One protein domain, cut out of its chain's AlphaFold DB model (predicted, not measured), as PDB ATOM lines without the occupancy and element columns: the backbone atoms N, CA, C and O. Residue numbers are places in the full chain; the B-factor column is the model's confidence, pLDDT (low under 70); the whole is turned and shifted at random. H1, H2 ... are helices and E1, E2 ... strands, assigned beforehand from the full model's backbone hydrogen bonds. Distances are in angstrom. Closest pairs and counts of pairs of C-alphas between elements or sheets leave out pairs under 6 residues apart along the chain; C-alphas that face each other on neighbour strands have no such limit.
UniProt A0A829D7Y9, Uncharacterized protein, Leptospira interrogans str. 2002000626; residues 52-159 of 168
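What this domain is: This is residues 52 to 159 of the 168 residues of an uncharacterized protein of Leptospira interrogans str. 2002000626 (UniProt A0A829D7Y9). This is an open, loosely joined model: a ribbon of two antiparallel strands, E1 and E2, has the short helix H2 at one end and H1 off to one side, and the long helix H4 stands apart from the ribbon with the short H3 packed on its first turns. H5, after the far end of H4, sticks out free and touches no other helix. The printed part has 108 residues, with five named helices and two named strands in the order H1, E1, H2, E2, H3, H4, H5, and its class is mostly helix. The whole is loose, with a radius of gyration of the C-alphas of 17.2 A, and spans 49 by 35 by 30 A.

Where its parts are: Find C-alpha 56 at (29.836, 26.337, -36.702); from there H1, residues 56 to 66, runs 15.0 A. E1 follows at residues 76 to 81, 15.6 A long, and then H2 at residues 84 to 87. Go on to E2, residues 93 to 99, which is 16.7 A long, and to H3, residues 106 to 109. At C-alpha 115, (10.691, 47.613, -40.197), begins H4, residues 115 to 138, the longest helix at 34.9 A. H5, residues 146 to 158, runs 16.7 A and ends at C-alpha 158, (-1.380, 33.912, -69.844).

How they stand to each other: Look first at E1 and E2, antiparallel neighbours at 158 degrees, where C-alphas 81 and 93 face each other at 4.3 A. Across the pair, N 76 and O 99 are 2.9 A apart and N 94 and O 80 are 2.8 A apart, both within hydrogen-bond range. The closest C-alphas of H2 and E2, those of Leu 87 and Phe 93, are 6.4 A apart. H1 and H2 are close but not clearly touching, with the C-alphas of Leu 58 and Leu 87 closest at 6.7 A. H3 and H4 touch, H4 with residues 117 to 122 alone; their closest C-alphas are those of Leu 108 and Met 118, 4.7 A apart. H4 is apart from H1, E1, E2 and H5. In H1, H4 and H5 every O i to N i+4 pair is within hydrogen-bond range; H2 and H3, four residues each, are too short for such a pair.

The domain as a whole: The two C-alphas farthest apart, those of Lys 85 and Val 147, are 49.3 A from each other. Residues 111 to 116 and 144 to 159 stand free; the body without them spans 42 by 32 by 22 A. The printed part has no cut, and no link is long. The mean pLDDT of the printed part is 93.4, and no printed residue is under 70.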
ATOM      1  N   TYR A  52      20.247  32.410 -32.704       95.75
ATOM      2  CA  TYR A  52      20.945  31.818 -31.558       95.75
ATOM      3  C   TYR A  52      21.169  30.289 -31.664       95.75
ATOM      4  O   TYR A  52      21.916  29.713 -30.862       95.75
ATOM      5  N   LEU A  53      20.502  29.617 -32.609       97.19
ATOM      6  CA  LEU A  53      20.674  28.198 -32.948       97.19
ATOM      7  C   LEU A  53      21.825  27.951 -33.923       97.19
ATOM      8  O   LEU A  53      22.263  26.809 -34.063       97.19
ATOM      9  N   ILE A  54      22.316  28.997 -34.586       97.56
ATOM     10  CA  ILE A  54      23.375  28.880 -35.580       97.56
ATOM     11  C   ILE A  54      24.713  28.713 -34.862       97.56
ATOM     12  O   ILE A  54      25.137  29.551 -34.070       97.56
ATOM     13  N   THR A  55      25.386  27.611 -35.166       98.56
ATOM     14  CA  THR A  55      26.735  27.279 -34.703       98.56
ATOM     15  C   THR A  55      27.602  26.892 -35.892       98.56
ATOM     16  O   THR A  55      27.104  26.654 -37.001       98.56
ATOM     17  N   GLU A  56      28.909  26.795 -35.673       98.44
ATOM     18  CA  GLU A  56      29.836  26.337 -36.702       98.44
ATOM     19  C   GLU A  56      29.540  24.886 -37.118       98.44
ATOM     20  O   GLU A  56      29.557  24.569 -38.308       98.44
ATOM     21  N   GLU A  57      29.193  24.010 -36.172       98.50
ATOM     22  CA  GLU A  57      28.865  22.608 -36.442       98.50
ATOM     23  C   GLU A  57      27.590  22.460 -37.273       98.50
ATOM     24  O   GLU A  57      27.573  21.695 -38.243       98.50
ATOM     25  N   LEU A  58      26.534  23.207 -36.930       98.50
ATOM     26  CA  LEU A  58      25.307  23.215 -37.725       98.50
ATOM     27  C   LEU A  58      25.581  23.769 -39.127       98.50
ATOM     28  O   LEU A  58      25.166  23.160 -40.113       98.50
ATOM     29  N   SER A  59      26.338  24.864 -39.227       98.25
ATOM     30  CA  SER A  59      26.688  25.486 -40.510       98.25
ATOM     31  C   SER A  59      27.471  24.525 -41.406       98.25
ATOM     32  O   SER A  59      27.095  24.321 -42.557       98.25
ATOM     33  N   LYS A  60      28.491  23.841 -40.867       98.44
ATOM     34  CA  LYS A  60      29.248  22.800 -41.587       98.44
ATOM     35  C   LYS A  60      28.354  21.645 -42.029       98.44
ATOM     36  O   LYS A  60      28.511  21.129 -43.133       98.44
ATOM     37  N   LYS A  61      27.410  21.219 -41.184       98.25
ATOM     38  CA  LYS A  61      26.483  20.139 -41.537       98.25
ATOM     39  C   LYS A  61      25.572  20.536 -42.700       98.25
ATOM     40  O   LYS A  61      25.419  19.736 -43.621       98.25
ATOM     41  N   ILE A  62      24.993  21.737 -42.666       97.75
ATOM     42  CA  ILE A  62      24.132  22.255 -43.738       97.75
ATOM     43  C   ILE A  62      24.931  22.502 -45.026       97.75
ATOM     44  O   ILE A  62      24.448  22.162 -46.104       97.75
ATOM     45  N   ASP A  63      26.160  23.014 -44.933       97.31
ATOM     46  CA  ASP A  63      27.057  23.197 -46.084       97.31
ATOM     47  C   ASP A  63      27.388  21.856 -46.760       97.31
ATOM     48  O   ASP A  63      27.225  21.707 -47.969       97.31
ATOM     49  N   ASN A  64      27.736  20.830 -45.976       97.44
ATOM     50  CA  ASN A  64      27.985  19.485 -46.501       97.44
ATOM     51  C   ASN A  64      26.758  18.886 -47.203       97.44
ATOM     52  O   ASN A  64      26.908  18.227 -48.227       97.44
ATOM     53  N   ILE A  65      25.552  19.112 -46.670       96.75
ATOM     54  CA  ILE A  65      24.306  18.694 -47.330       96.75
ATOM     55  C   ILE A  65      24.124  19.469 -48.639       96.75
ATOM     56  O   ILE A  65      23.843  18.875 -49.675       96.75
ATOM     57  N   SER A  66      24.340  20.781 -48.614       96.31
ATOM     58  CA  SER A  66      24.144  21.662 -49.770       96.31
ATOM     59  C   SER A  66      25.087  21.329 -50.926       96.31
ATOM     60  O   SER A  66      24.658  21.322 -52.076       96.31
ATOM     61  N   LYS A  67      26.333  20.942 -50.632       95.88
ATOM     62  CA  LYS A  67      27.326  20.508 -51.632       95.88
ATOM     63  C   LYS A  67      26.946  19.237 -52.395       95.88
ATOM     64  O   LYS A  67      27.571  18.939 -53.408       95.88
ATOM     65  N   THR A  68      25.938  18.487 -51.941       95.25
ATOM     66  CA  THR A  68      25.411  17.338 -52.701       95.25
ATOM     67  C   THR A  68      24.585  17.764 -53.920       95.25
ATOM     68  O   THR A  68      24.394  16.963 -54.834       95.25
ATOM     69  N   PHE A  69      24.139  19.024 -53.974       93.62
ATOM     70  CA  PHE A  69      23.377  19.585 -55.086       93.62
ATOM     71  C   PHE A  69      24.294  20.403 -56.001       93.62
ATOM     72  O   PHE A  69      24.853  21.425 -55.604       93.62
ATOM     73  N   SER A  70      24.430  19.976 -57.257       90.81
ATOM     74  CA  SER A  70      25.205  20.732 -58.243       90.81
ATOM     75  C   SER A  70      24.515  22.059 -58.580       90.81
ATOM     76  O   SER A  70      23.313  22.090 -58.836       90.81
ATOM     77  N   GLY A  71      25.277  23.157 -58.570       87.88
ATOM     78  CA  GLY A  71      24.774  24.497 -58.887       87.88
ATOM     79  C   GLY A  71      23.890  25.140 -57.809       87.88
ATOM     80  O   GLY A  71      23.259  26.162 -58.076       87.88
ATOM     81  N   PHE A  72      23.829  24.573 -56.598       91.88
ATOM     82  CA  PHE A  72      23.050  25.131 -55.494       91.88
ATOM     83  C   PHE A  72      23.911  26.026 -54.593       91.88
ATOM     84  O   PHE A  72      24.751  25.551 -53.834       91.88
ATOM     85  N   PHE A  73      23.666  27.335 -54.663       92.50
ATOM     86  CA  PHE A  73      24.414  28.348 -53.901       92.50
ATOM     87  C   PHE A  73      23.541  29.167 -52.947       92.50
ATOM     88  O   PHE A  73      24.060  29.892 -52.100       92.50
ATOM     89  N   PHE A  74      22.218  29.094 -53.103       93.81
ATOM     90  CA  PHE A  74      21.273  29.854 -52.300       93.81
ATOM     91  C   PHE A  74      19.943  29.114 -52.188       93.81
ATOM     92  O   PHE A  74      19.374  28.681 -53.192       93.81
ATOM     93  N   GLY A  75      19.420  29.055 -50.969       92.81
ATOM     94  CA  GLY A  75      18.085  28.565 -50.680       92.81
ATOM     95  C   GLY A  75      17.828  28.494 -49.182       92.81
ATOM     96  O   GLY A  75      18.655  28.925 -48.371       92.81
ATOM     97  N   ARG A  76      16.682  27.927 -48.818       93.31
ATOM     98  CA  ARG A  76      16.234  27.763 -47.433       93.31
ATOM     99  C   ARG A  76      15.842  26.312 -47.188       93.31
ATOM    100  O   ARG A  76      15.060  25.746 -47.947       93.31
ATOM    101  N   TYR A  77      16.349  25.734 -46.107       93.81
ATOM    102  CA  TYR A  77      15.882  24.441 -45.621       93.81
ATOM    103  C   TYR A  77      14.824  24.643 -44.547       93.81
ATOM    104  O   TYR A  77      15.095  25.289 -43.533       93.81
ATOM    105  N   ASP A  78      13.669  24.015 -44.731       92.94
ATOM    106  CA  ASP A  78      12.679  23.902 -43.669       92.94
ATOM    107  C   ASP A  78      12.928  22.581 -42.949       92.94
ATOM    108  O   ASP A  78      12.855  21.497 -43.534       92.94
ATOM    109  N   ILE A  79      13.302  22.674 -41.674       94.94
ATOM    110  CA  ILE A  79      13.745  21.530 -40.877       94.94
ATOM    111  C   ILE A  79      12.823  21.284 -39.686       94.94
ATOM    112  O   ILE A  79      12.247  22.207 -39.111       94.94
ATOM    113  N   ARG A  80      12.727  20.024 -39.262       95.44
ATOM    114  CA  ARG A  80      12.108  19.625 -37.991       95.44
ATOM    115  C   ARG A  80      13.147  18.969 -37.104       95.44
ATOM    116  O   ARG A  80      13.944  18.156 -37.566       95.44
ATOM    117  N   TYR A  81      13.132  19.306 -35.824       96.69
ATOM    118  CA  TYR A  81      14.089  18.798 -34.849       96.69
ATOM    119  C   TYR A  81      13.443  18.732 -33.456       96.69
ATOM    120  O   TYR A  81      12.379  19.307 -33.233       96.69
ATOM    121  N   LYS A  82      14.054  17.981 -32.530       95.62
ATOM    122  CA  LYS A  82      13.502  17.741 -31.177       95.62
ATOM    123  C   LYS A  82      14.246  18.462 -30.049       95.62
ATOM    124  O   LYS A  82      13.745  18.516 -28.934       95.62
ATOM    125  N   SER A  83      15.461  18.948 -30.300       97.69
ATOM    126  CA  SER A  83      16.308  19.567 -29.278       97.69
ATOM    127  C   SER A  83      17.235  20.614 -29.879       97.69
ATOM    128  O   SER A  83      18.057  20.276 -30.733       97.69
ATOM    129  N   ASP A  84      17.166  21.846 -29.370       97.94
ATOM    130  CA  ASP A  84      18.077  22.939 -29.738       97.94
ATOM    131  C   ASP A  84      19.540  22.520 -29.561       97.94
ATOM    132  O   ASP A  84      20.373  22.772 -30.423       97.94
ATOM    133  N   LYS A  85      19.858  21.807 -28.470       98.31
ATOM    134  CA  LYS A  85      21.213  21.310 -28.196       98.31
ATOM    135  C   LYS A  85      21.718  20.386 -29.303       98.31
ATOM    136  O   LYS A  85      22.869  20.503 -29.710       98.31
ATOM    137  N   GLN A  86      20.885  19.458 -29.772       98.19
ATOM    138  CA  GLN A  86      21.284  18.519 -30.827       98.19
ATOM    139  C   GLN A  86      21.344  19.209 -32.189       98.19
ATOM    140  O   GLN A  86      22.292  18.973 -32.939       98.19
ATOM    141  N   LEU A  87      20.406  20.118 -32.470       98.38
ATOM    142  CA  LEU A  87      20.422  20.918 -33.692       98.38
ATOM    143  C   LEU A  87      21.696  21.763 -33.784       98.38
ATOM    144  O   LEU A  87      22.389  21.696 -34.794       98.38
ATOM    145  N   LYS A  88      22.067  22.468 -32.708       98.38
ATOM    146  CA  LYS A  88      23.332  23.216 -32.599       98.38
ATOM    147  C   LYS A  88      24.574  22.341 -32.815       98.38
ATOM    148  O   LYS A  88      25.634  22.854 -33.129       98.38
ATOM    149  N   GLN A  89      24.483  21.023 -32.659       98.31
ATOM    150  CA  GLN A  89      25.582  20.093 -32.953       98.31
ATOM    151  C   GLN A  89      25.518  19.524 -34.381       98.31
ATOM    152  O   GLN A  89      26.280  18.616 -34.712       98.31
ATOM    153  N   GLY A  90      24.578  19.992 -35.211       97.62
ATOM    154  CA  GLY A  90      24.310  19.447 -36.542       97.62
ATOM    155  C   GLY A  90      23.712  18.033 -36.517       97.62
ATOM    156  O   GLY A  90      23.941  17.253 -37.443       97.62
ATOM    157  N   LYS A  91      22.985  17.661 -35.453       97.62
ATOM    158  CA  LYS A  91      22.466  16.299 -35.232       97.62
ATOM    159  C   LYS A  91      20.942  16.273 -35.116       97.62
ATOM    160  O   LYS A  91      20.327  17.226 -34.654       97.62
ATOM    161  N   ASN A  92      20.357  15.125 -35.468       96.56
ATOM    162  CA  ASN A  92      18.967  14.751 -35.171       96.56
ATOM    163  C   ASN A  92      17.908  15.787 -35.591       96.56
ATOM    164  O   ASN A  92      16.946  16.056 -34.865       96.56
ATOM    165  N   PHE A  93      18.084  16.330 -36.793       97.88
ATOM    166  CA  PHE A  93      17.065  17.079 -37.514       97.88
ATOM    167  C   PHE A  93      16.721  16.363 -38.823       97.88
ATOM    168  O   PHE A  93      17.497  15.550 -39.331       97.88
ATOM    169  N   SER A  94      15.553  16.672 -39.367       97.44
ATOM    170  CA  SER A  94      15.083  16.184 -40.660       97.44
ATOM    171  C   SER A  94      14.754  17.373 -41.547       97.44
ATOM    172  O   SER A  94      14.138  18.330 -41.079       97.44
ATOM    173  N   ILE A  95      15.163  17.311 -42.811       96.12
ATOM    174  CA  ILE A  95      14.795  18.298 -43.828       96.12
ATOM    175  C   ILE A  95      13.420  17.909 -44.365       96.12
ATOM    176  O   ILE A  95      13.235  16.780 -44.814       96.12
ATOM    177  N   VAL A  96      12.462  18.824 -44.265       93.50
ATOM    178  CA  VAL A  96      11.098  18.662 -44.784       93.50
ATOM    179  C   VAL A  96      11.003  19.225 -46.195       93.50
ATOM    180  O   VAL A  96      10.387  18.609 -47.056       93.50
ATOM    181  N   GLU A  97      11.646  20.366 -46.432       91.06
ATOM    182  CA  GLU A  97      11.640  21.045 -47.722       91.06
ATOM    183  C   GLU A  97      12.985  21.734 -47.975       91.06
ATOM    184  O   GLU A  97      13.627  22.248 -47.053       91.06
ATOM    185  N   LEU A  98      13.403  21.747 -49.242       92.38
ATOM    186  CA  LEU A  98      14.474  22.595 -49.748       92.38
ATOM    187  C   LEU A  98      13.865  23.595 -50.728       92.38
ATOM    188  O   LEU A  98      13.428  23.227 -51.817       92.38
ATOM    189  N   ASN A  99      13.866  24.862 -50.337       90.88
ATOM    190  CA  ASN A  99      13.380  25.960 -51.151       90.88
ATOM    191  C   ASN A  99      14.551  26.633 -51.883       90.88
ATOM    192  O   ASN A  99      15.595  26.893 -51.285       90.88
ATOM    193  N   GLY A 100      14.379  26.921 -53.176       88.69
ATOM    194  CA  GLY A 100      15.387  27.590 -54.008       88.69
ATOM    195  C   GLY A 100      15.353  29.121 -53.916       88.69
ATOM    196  O   GLY A 100      14.872  29.697 -52.948       88.69
ATOM    197  N   ILE A 101      15.822  29.798 -54.969       84.62
ATOM    198  CA  ILE A 101      15.961  31.268 -55.040       84.62
ATOM    199  C   ILE A 101      14.675  32.062 -54.757       84.62
ATOM    200  O   ILE A 101      14.739  33.205 -54.314       84.62
ATOM    201  N   THR A 102      13.505  31.466 -54.987       80.88
ATOM    202  CA  THR A 102      12.203  32.102 -54.740       80.88
ATOM    203  C   THR A 102      11.798  32.092 -53.265       80.88
ATOM    204  O   THR A 102      10.718  32.572 -52.932       80.88
ATOM    205  N   SER A 103      12.629  31.544 -52.372       82.81
ATOM    206  CA  SER A 103      12.358  31.521 -50.937       82.81
ATOM    207  C   SER A 103      12.626  32.880 -50.296       82.81
ATOM    208  O   SER A 103      13.760  33.365 -50.288       82.81
ATOM    209  N   GLU A 104      11.605  33.474 -49.691       83.25
ATOM    210  CA  GLU A 104      11.775  34.632 -48.817       83.25
ATOM    211  C   GLU A 104      12.345  34.214 -47.447       83.25
ATOM    212  O   GLU A 104      12.043  33.127 -46.931       83.25
ATOM    213  N   SER A 105      13.176  35.079 -46.856       85.44
ATOM    214  CA  SER A 105      13.719  34.875 -45.512       85.44
ATOM    215  C   SER A 105      12.628  35.046 -44.458       85.44
ATOM    216  O   SER A 105      12.250  36.157 -44.104       85.44
ATOM    217  N   THR A 106      12.124  33.944 -43.910       87.19
ATOM    218  CA  THR A 106      10.988  33.968 -42.973       87.19
ATOM    219  C   THR A 106      11.282  34.700 -41.663       87.19
ATOM    220  O   THR A 106      10.359  35.194 -41.022       87.19
ATOM    221  N   ASN A 107      12.554  34.840 -41.276       87.19
ATOM    222  CA  ASN A 107      12.945  35.592 -40.080       87.19
ATOM    223  C   ASN A 107      12.659  37.101 -40.185       87.19
ATOM    224  O   ASN A 107      12.637  37.774 -39.160       87.19
ATOM    225  N   LEU A 108      12.407  37.648 -41.382       89.81
ATOM    226  CA  LEU A 108      11.973  39.042 -41.507       89.81
ATOM    227  C   LEU A 108      10.588  39.278 -40.889       89.81
ATOM    228  O   LEU A 108      10.257  40.416 -40.595       89.81
ATOM    229  N   TYR A 109       9.798  38.225 -40.662       89.25
ATOM    230  CA  TYR A 109       8.467  38.308 -40.053       89.25
ATOM    231  C   TYR A 109       8.474  38.203 -38.521       89.25
ATOM    232  O   TYR A 109       7.409  38.048 -37.916       89.25
ATOM    233  N   ASP A 110       9.651  38.263 -37.891       92.06
ATOM    234  CA  ASP A 110       9.755  38.299 -36.434       92.06
ATOM    235  C   ASP A 110       9.041  39.551 -35.877       92.06
ATOM    236  O   ASP A 110       9.382  40.670 -36.279       92.06
ATOM    237  N   PRO A 111       8.046  39.399 -34.975       90.25
ATOM    238  CA  PRO A 111       7.327  40.536 -34.399       90.25
ATOM    239  C   PRO A 111       8.217  41.479 -33.576       90.25
ATOM    240  O   PRO A 111       7.843  42.637 -33.399       90.25
ATOM    241  N   ASP A 112       9.379  41.018 -33.107       93.06
ATOM    242  CA  ASP A 112      10.329  41.820 -32.333       93.06
ATOM    243  C   ASP A 112      11.243  42.672 -33.235       93.06
ATOM    244  O   ASP A 112      12.060  43.466 -32.752       93.06
ATOM    245  N   PHE A 113      11.158  42.524 -34.562       94.56
ATOM    246  CA  PHE A 113      11.994  43.277 -35.494       94.56
ATOM    247  C   PHE A 113      11.365  44.621 -35.864       94.56
ATOM    248  O   PHE A 113      10.175  44.743 -36.139       94.56
ATOM    249  N   SER A 114      12.200  45.658 -35.955       95.88
ATOM    250  CA  SER A 114      11.790  46.921 -36.567       95.88
ATOM    251  C   SER A 114      11.693  46.775 -38.087       95.88
ATOM    252  O   SER A 114      12.459  46.024 -38.692       95.88
ATOM    253  N   ILE A 115      10.828  47.568 -38.728       94.88
ATOM    254  CA  ILE A 115      10.691  47.613 -40.197       94.88
ATOM    255  C   ILE A 115      12.059  47.790 -40.885       94.88
ATOM    256  O   ILE A 115      12.368  47.112 -41.861       94.88
ATOM    257  N   TRP A 116      12.929  48.640 -40.330       96.62
ATOM    258  CA  TRP A 116      14.295  48.832 -40.825       96.62
ATOM    259  C   TRP A 116      15.127  47.545 -40.815       96.62
ATOM    260  O   TRP A 116      15.846  47.266 -41.775       96.62
ATOM    261  N   LYS A 117      15.027  46.742 -39.748       95.38
ATOM    262  CA  LYS A 117      15.716  45.450 -39.650       95.38
ATOM    263  C   LYS A 117      15.172  44.456 -40.679       95.38
ATOM    264  O   LYS A 117      15.973  43.779 -41.323       95.38
ATOM    265  N   MET A 118      13.854  44.423 -40.883       94.44
ATOM    266  CA  MET A 118      13.205  43.573 -41.892       94.44
ATOM    267  C   MET A 118      13.721  43.887 -43.305       94.44
ATOM    268  O   MET A 118      14.217  42.999 -43.999       94.44
ATOM    269  N   TYR A 119      13.715  45.165 -43.703       95.19
ATOM    270  CA  TYR A 119      14.239  45.580 -45.011       95.19
ATOM    271  C   TYR A 119      15.737  45.323 -45.159       95.19
ATOM    272  O   TYR A 119      16.185  44.922 -46.231       95.19
ATOM    273  N   LYS A 120      16.526  45.494 -44.093       95.56
ATOM    274  CA  LYS A 120      17.957  45.164 -44.119       95.56
ATOM    275  C   LYS A 120      18.193  43.682 -44.432       95.56
ATOM    276  O   LYS A 120      19.083  43.375 -45.221       95.56
ATOM    277  N   ILE A 121      17.406  42.775 -43.848       94.00
ATOM    278  CA  ILE A 121      17.471  41.334 -44.153       94.00
ATOM    279  C   ILE A 121      17.152  41.093 -45.630       94.00
ATOM    280  O   ILE A 121      17.936  40.444 -46.325       94.00
ATOM    281  N   LEU A 122      16.060  41.683 -46.123       93.25
ATOM    282  CA  LEU A 122      15.629  41.538 -47.513       93.25
ATOM    283  C   LEU A 122      16.694  42.042 -48.502       93.25
ATOM    284  O   LEU A 122      17.059  41.335 -49.440       93.25
ATOM    285  N   PHE A 123      17.246  43.237 -48.281       94.62
ATOM    286  CA  PHE A 123      18.281  43.799 -49.152       94.62
ATOM    287  C   PHE A 123      19.584  42.998 -49.115       94.62
ATOM    288  O   PHE A 123      20.205  42.807 -50.160       94.62
ATOM    289  N   ASN A 124      19.981  42.480 -47.950       94.56
ATOM    290  CA  ASN A 124      21.151  41.611 -47.845       94.56
ATOM    291  C   ASN A 124      20.963  40.308 -48.633       94.56
ATOM    292  O   ASN A 124      21.883  39.886 -49.335       94.56
ATOM    293  N   GLN A 125      19.773  39.699 -48.560       94.19
ATOM    294  CA  GLN A 125      19.428  38.519 -49.354       94.19
ATOM    295  C   GLN A 125      19.544  38.806 -50.858       94.19
ATOM    296  O   GLN A 125      20.225  38.068 -51.571       94.19
ATOM    297  N   TRP A 126      18.932  39.890 -51.344       94.00
ATOM    298  CA  TRP A 126      19.002  40.239 -52.767       94.00
ATOM    299  C   TRP A 126      20.423  40.568 -53.219       94.00
ATOM    300  O   TRP A 126      20.854  40.089 -54.264       94.00
ATOM    301  N   SER A 127      21.181  41.317 -52.417       95.75
ATOM    302  CA  SER A 127      22.591  41.615 -52.693       95.75
ATOM    303  C   SER A 127      23.426  40.336 -52.847       95.75
ATOM    304  O   SER A 127      24.192  40.201 -53.805       95.75
ATOM    305  N   LEU A 128      23.219  39.347 -51.968       95.06
ATOM    306  CA  LEU A 128      23.875  38.042 -52.068       95.06
ATOM    307  C   LEU A 128      23.493  37.305 -53.360       95.06
ATOM    308  O   LEU A 128      24.376  36.777 -54.035       95.06
ATOM    309  N   LEU A 129      22.210  37.300 -53.722       94.31
ATOM    310  CA  LEU A 129      21.723  36.673 -54.954       94.31
ATOM    311  C   LEU A 129      22.327  37.306 -56.210       94.31
ATOM    312  O   LEU A 129      22.792  36.581 -57.092       94.31
ATOM    313  N   PHE A 130      22.384  38.639 -56.281       94.44
ATOM    314  CA  PHE A 130      23.027  39.342 -57.395       94.44
ATOM    315  C   PHE A 130      24.513  39.002 -57.496       94.44
ATOM    316  O   PHE A 130      25.005  38.757 -58.598       94.44
ATOM    317  N   ARG A 131      25.215  38.925 -56.360       96.50
ATOM    318  CA  ARG A 131      26.626  38.524 -56.330       96.50
ATOM    319  C   ARG A 131      26.821  37.097 -56.835       96.50
ATOM    320  O   ARG A 131      27.662  36.882 -57.696       96.50
ATOM    321  N   ILE A 132      26.021  36.137 -56.368       94.88
ATOM    322  CA  ILE A 132      26.072  34.745 -56.849       94.88
ATOM    323  C   ILE A 132      25.816  34.686 -58.361       94.88
ATOM    324  O   ILE A 132      26.548  34.017 -59.086       94.88
ATOM    325  N   GLY A 133      24.802  35.404 -58.852       94.12
ATOM    326  CA  GLY A 133      24.492  35.460 -60.280       94.12
ATOM    327  C   GLY A 133      25.622  36.067 -61.116       94.12
ATOM    328  O   GLY A 133      25.898  35.586 -62.213       94.12
ATOM    329  N   PHE A 134      26.294  37.095 -60.594       95.38
ATOM    330  CA  PHE A 134      27.469  37.694 -61.224       95.38
ATOM    331  C   PHE A 134      28.641  36.707 -61.300       95.38
ATOM    332  O   PHE A 134      29.179  36.500 -62.385       95.38
ATOM    333  N   GLU A 135      28.981  36.038 -60.197       96.25
ATOM    334  CA  GLU A 135      30.071  35.053 -60.181       96.25
ATOM    335  C   GLU A 135      29.787  33.856 -61.093       96.25
ATOM    336  O   GLU A 135      30.642  33.449 -61.878       96.25
ATOM    337  N   ASN A 136      28.557  33.335 -61.080       94.75
ATOM    338  CA  ASN A 136      28.160  32.268 -61.998       94.75
ATOM    339  C   ASN A 136      28.286  32.706 -63.463       94.75
ATOM    340  O   ASN A 136      28.696  31.914 -64.310       94.75
ATOM    341  N   ASN A 137      27.981  33.970 -63.765       95.25
ATOM    342  CA  ASN A 137      28.154  34.498 -65.110       95.25
ATOM    343  C   ASN A 137      29.626  34.610 -65.524       95.25
ATOM    344  O   ASN A 137      29.949  34.254 -66.656       95.25
ATOM    345  N   ASN A 138      30.516  35.006 -64.610       95.88
ATOM    346  CA  ASN A 138      31.966  34.991 -64.845       95.88
ATOM    347  C   ASN A 138      32.497  33.569 -65.095       95.88
ATOM    348  O   ASN A 138      33.432  33.389 -65.871       95.88
ATOM    349  N   LEU A 139      31.870  32.557 -64.489       95.06
ATOM    350  CA  LEU A 139      32.151  31.137 -64.723       95.06
ATOM    351  C   LEU A 139      31.504  30.580 -66.008       95.06
ATOM    352  O   LEU A 139      31.584  29.380 -66.267       95.06
ATOM    353  N   GLY A 140      30.870  31.430 -66.822       95.19
ATOM    354  CA  GLY A 140      30.298  31.056 -68.117       95.19
ATOM    355  C   GLY A 140      28.836  30.608 -68.076       95.19
ATOM    356  O   GLY A 140      28.304  30.207 -69.110       95.19
ATOM    357  N   VAL A 141      28.152  30.697 -66.928       93.44
ATOM    358  CA  VAL A 141      26.708  30.426 -66.862       93.44
ATOM    359  C   VAL A 141      25.948  31.601 -67.499       93.44
ATOM    360  O   VAL A 141      26.069  32.744 -67.038       93.44
ATOM    361  N   PRO A 142      25.164  31.380 -68.567       90.50
ATOM    362  CA  PRO A 142      24.450  32.461 -69.231       90.50
ATOM    363  C   PRO A 142      23.328  33.009 -68.344       90.50
ATOM    364  O   PRO A 142      22.671  32.280 -67.601       90.50
ATOM    365  N   LYS A 143      23.085  34.317 -68.446       90.75
ATOM    366  CA  LYS A 143      21.902  34.948 -67.849       90.75
ATOM    367  C   LYS A 143      20.670  34.574 -68.667       90.75
ATOM    368  O   LYS A 143      20.756  34.478 -69.889       90.75
ATOM    369  N   ALA A 144      19.524  34.450 -68.001       90.06
ATOM    370  CA  ALA A 144      18.249  34.327 -68.696       90.06
ATOM    371  C   ALA A 144      18.037  35.538 -69.618       90.06
ATOM    372  O   ALA A 144      18.166  36.693 -69.200       90.06
ATOM    373  N   SER A 145      17.721  35.268 -70.877       93.00
ATOM    374  CA  SER A 145      17.386  36.291 -71.860       93.00
ATOM    375  C   SER A 145      16.004  36.886 -71.582       93.00
ATOM    376  O   SER A 145      15.121  36.245 -71.007       93.00
ATOM    377  N   LEU A 146      15.767  38.110 -72.064       93.31
ATOM    378  CA  LEU A 146      14.445  38.745 -71.976       93.31
ATOM    379  C   LEU A 146      13.347  37.899 -72.634       93.31
ATOM    380  O   LEU A 146      12.206  37.906 -72.176       93.31
ATOM    381  N   VAL A 147      13.691  37.143 -73.682       94.44
ATOM    382  CA  VAL A 147      12.765  36.236 -74.369       94.44
ATOM    383  C   VAL A 147      12.364  35.077 -73.460       94.44
ATOM    384  O   VAL A 147      11.179  34.767 -73.368       94.44
ATOM    385  N   GLU A 148      13.317  34.450 -72.770       92.75
ATOM    386  CA  GLU A 148      13.035  33.360 -71.825       92.75
ATOM    387  C   GLU A 148      12.199  33.845 -70.644       92.75
ATOM    388  O   GLU A 148      11.207  33.205 -70.294       92.75
ATOM    389  N   ILE A 149      12.537  35.014 -70.091       91.94
ATOM    390  CA  ILE A 149      11.768  35.644 -69.011       91.94
ATOM    391  C   ILE A 149      10.332  35.921 -69.476       91.94
ATOM    392  O   ILE A 149       9.376  35.534 -68.806       91.94
ATOM    393  N   SER A 150      10.163  36.528 -70.653       92.38
ATOM    394  CA  SER A 150       8.838  36.854 -71.200       92.38
ATOM    395  C   SER A 150       8.008  35.600 -71.477       92.38
ATOM    396  O   SER A 150       6.824  35.561 -71.147       92.38
ATOM    397  N   LYS A 151       8.626  34.546 -72.029       91.56
ATOM    398  CA  LYS A 151       7.971  33.244 -72.237       91.56
ATOM    399  C   LYS A 151       7.527  32.622 -70.916       91.56
ATOM    400  O   LYS A 151       6.403  32.132 -70.841       91.56
ATOM    401  N   ALA A 152       8.369  32.660 -69.882       88.81
ATOM    402  CA  ALA A 152       8.034  32.127 -68.564       88.81
ATOM    403  C   ALA A 152       6.859  32.887 -67.925       88.81
ATOM    404  O   ALA A 152       5.923  32.261 -67.426       88.81
ATOM    405  N   ILE A 153       6.866  34.222 -68.002       89.56
ATOM    406  CA  ILE A 153       5.768  35.072 -67.517       89.56
ATOM    407  C   ILE A 153       4.475  34.761 -68.273       89.56
ATOM    408  O   ILE A 153       3.443  34.523 -67.645       89.56
ATOM    409  N   PHE A 154       4.520  34.712 -69.608       90.31
ATOM    410  CA  PHE A 154       3.343  34.405 -70.421       90.31
ATOM    411  C   PHE A 154       2.796  33.008 -70.121       90.31
ATOM    412  O   PHE A 154       1.595  32.848 -69.943       90.31
ATOM    413  N   TYR A 155       3.656  31.998 -70.001       86.88
ATOM    414  CA  TYR A 155       3.227  30.649 -69.642       86.88
ATOM    415  C   TYR A 155       2.553  30.604 -68.262       86.88
ATOM    416  O   TYR A 155       1.536  29.933 -68.093       86.88
ATOM    417  N   PHE A 156       3.096  31.335 -67.283       82.50
ATOM    418  CA  PHE A 156       2.574  31.349 -65.918       82.50
ATOM    419  C   PHE A 156       1.237  32.094 -65.795       82.50
ATOM    420  O   PHE A 156       0.334  31.584 -65.135       82.50
ATOM    421  N   TYR A 157       1.120  33.283 -66.401       84.12
ATOM    422  CA  TYR A 157      -0.036  34.179 -66.231       84.12
ATOM    423  C   TYR A 157      -1.035  34.154 -67.396       84.12
ATOM    424  O   TYR A 157      -2.220  34.374 -67.180       84.12
ATOM    425  N   GLY A 158      -0.565  33.925 -68.622       80.75
ATOM    426  CA  GLY A 158      -1.380  33.912 -69.844       80.75
ATOM    427  C   GLY A 158      -1.709  32.513 -70.374       80.75
ATOM    428  O   GLY A 158      -2.523  32.382 -71.284       80.75
ATOM    429  N   GLY A 159      -1.083  31.463 -69.837       73.25
ATOM    430  CA  GLY A 159      -1.366  30.076 -70.199       73.25
ATOM    431  C   GLY A 159      -2.616  29.514 -69.514       73.25
ATOM    432  O   GLY A 159      -3.075  30.020 -68.493       73.25
TER     433      GLY A 159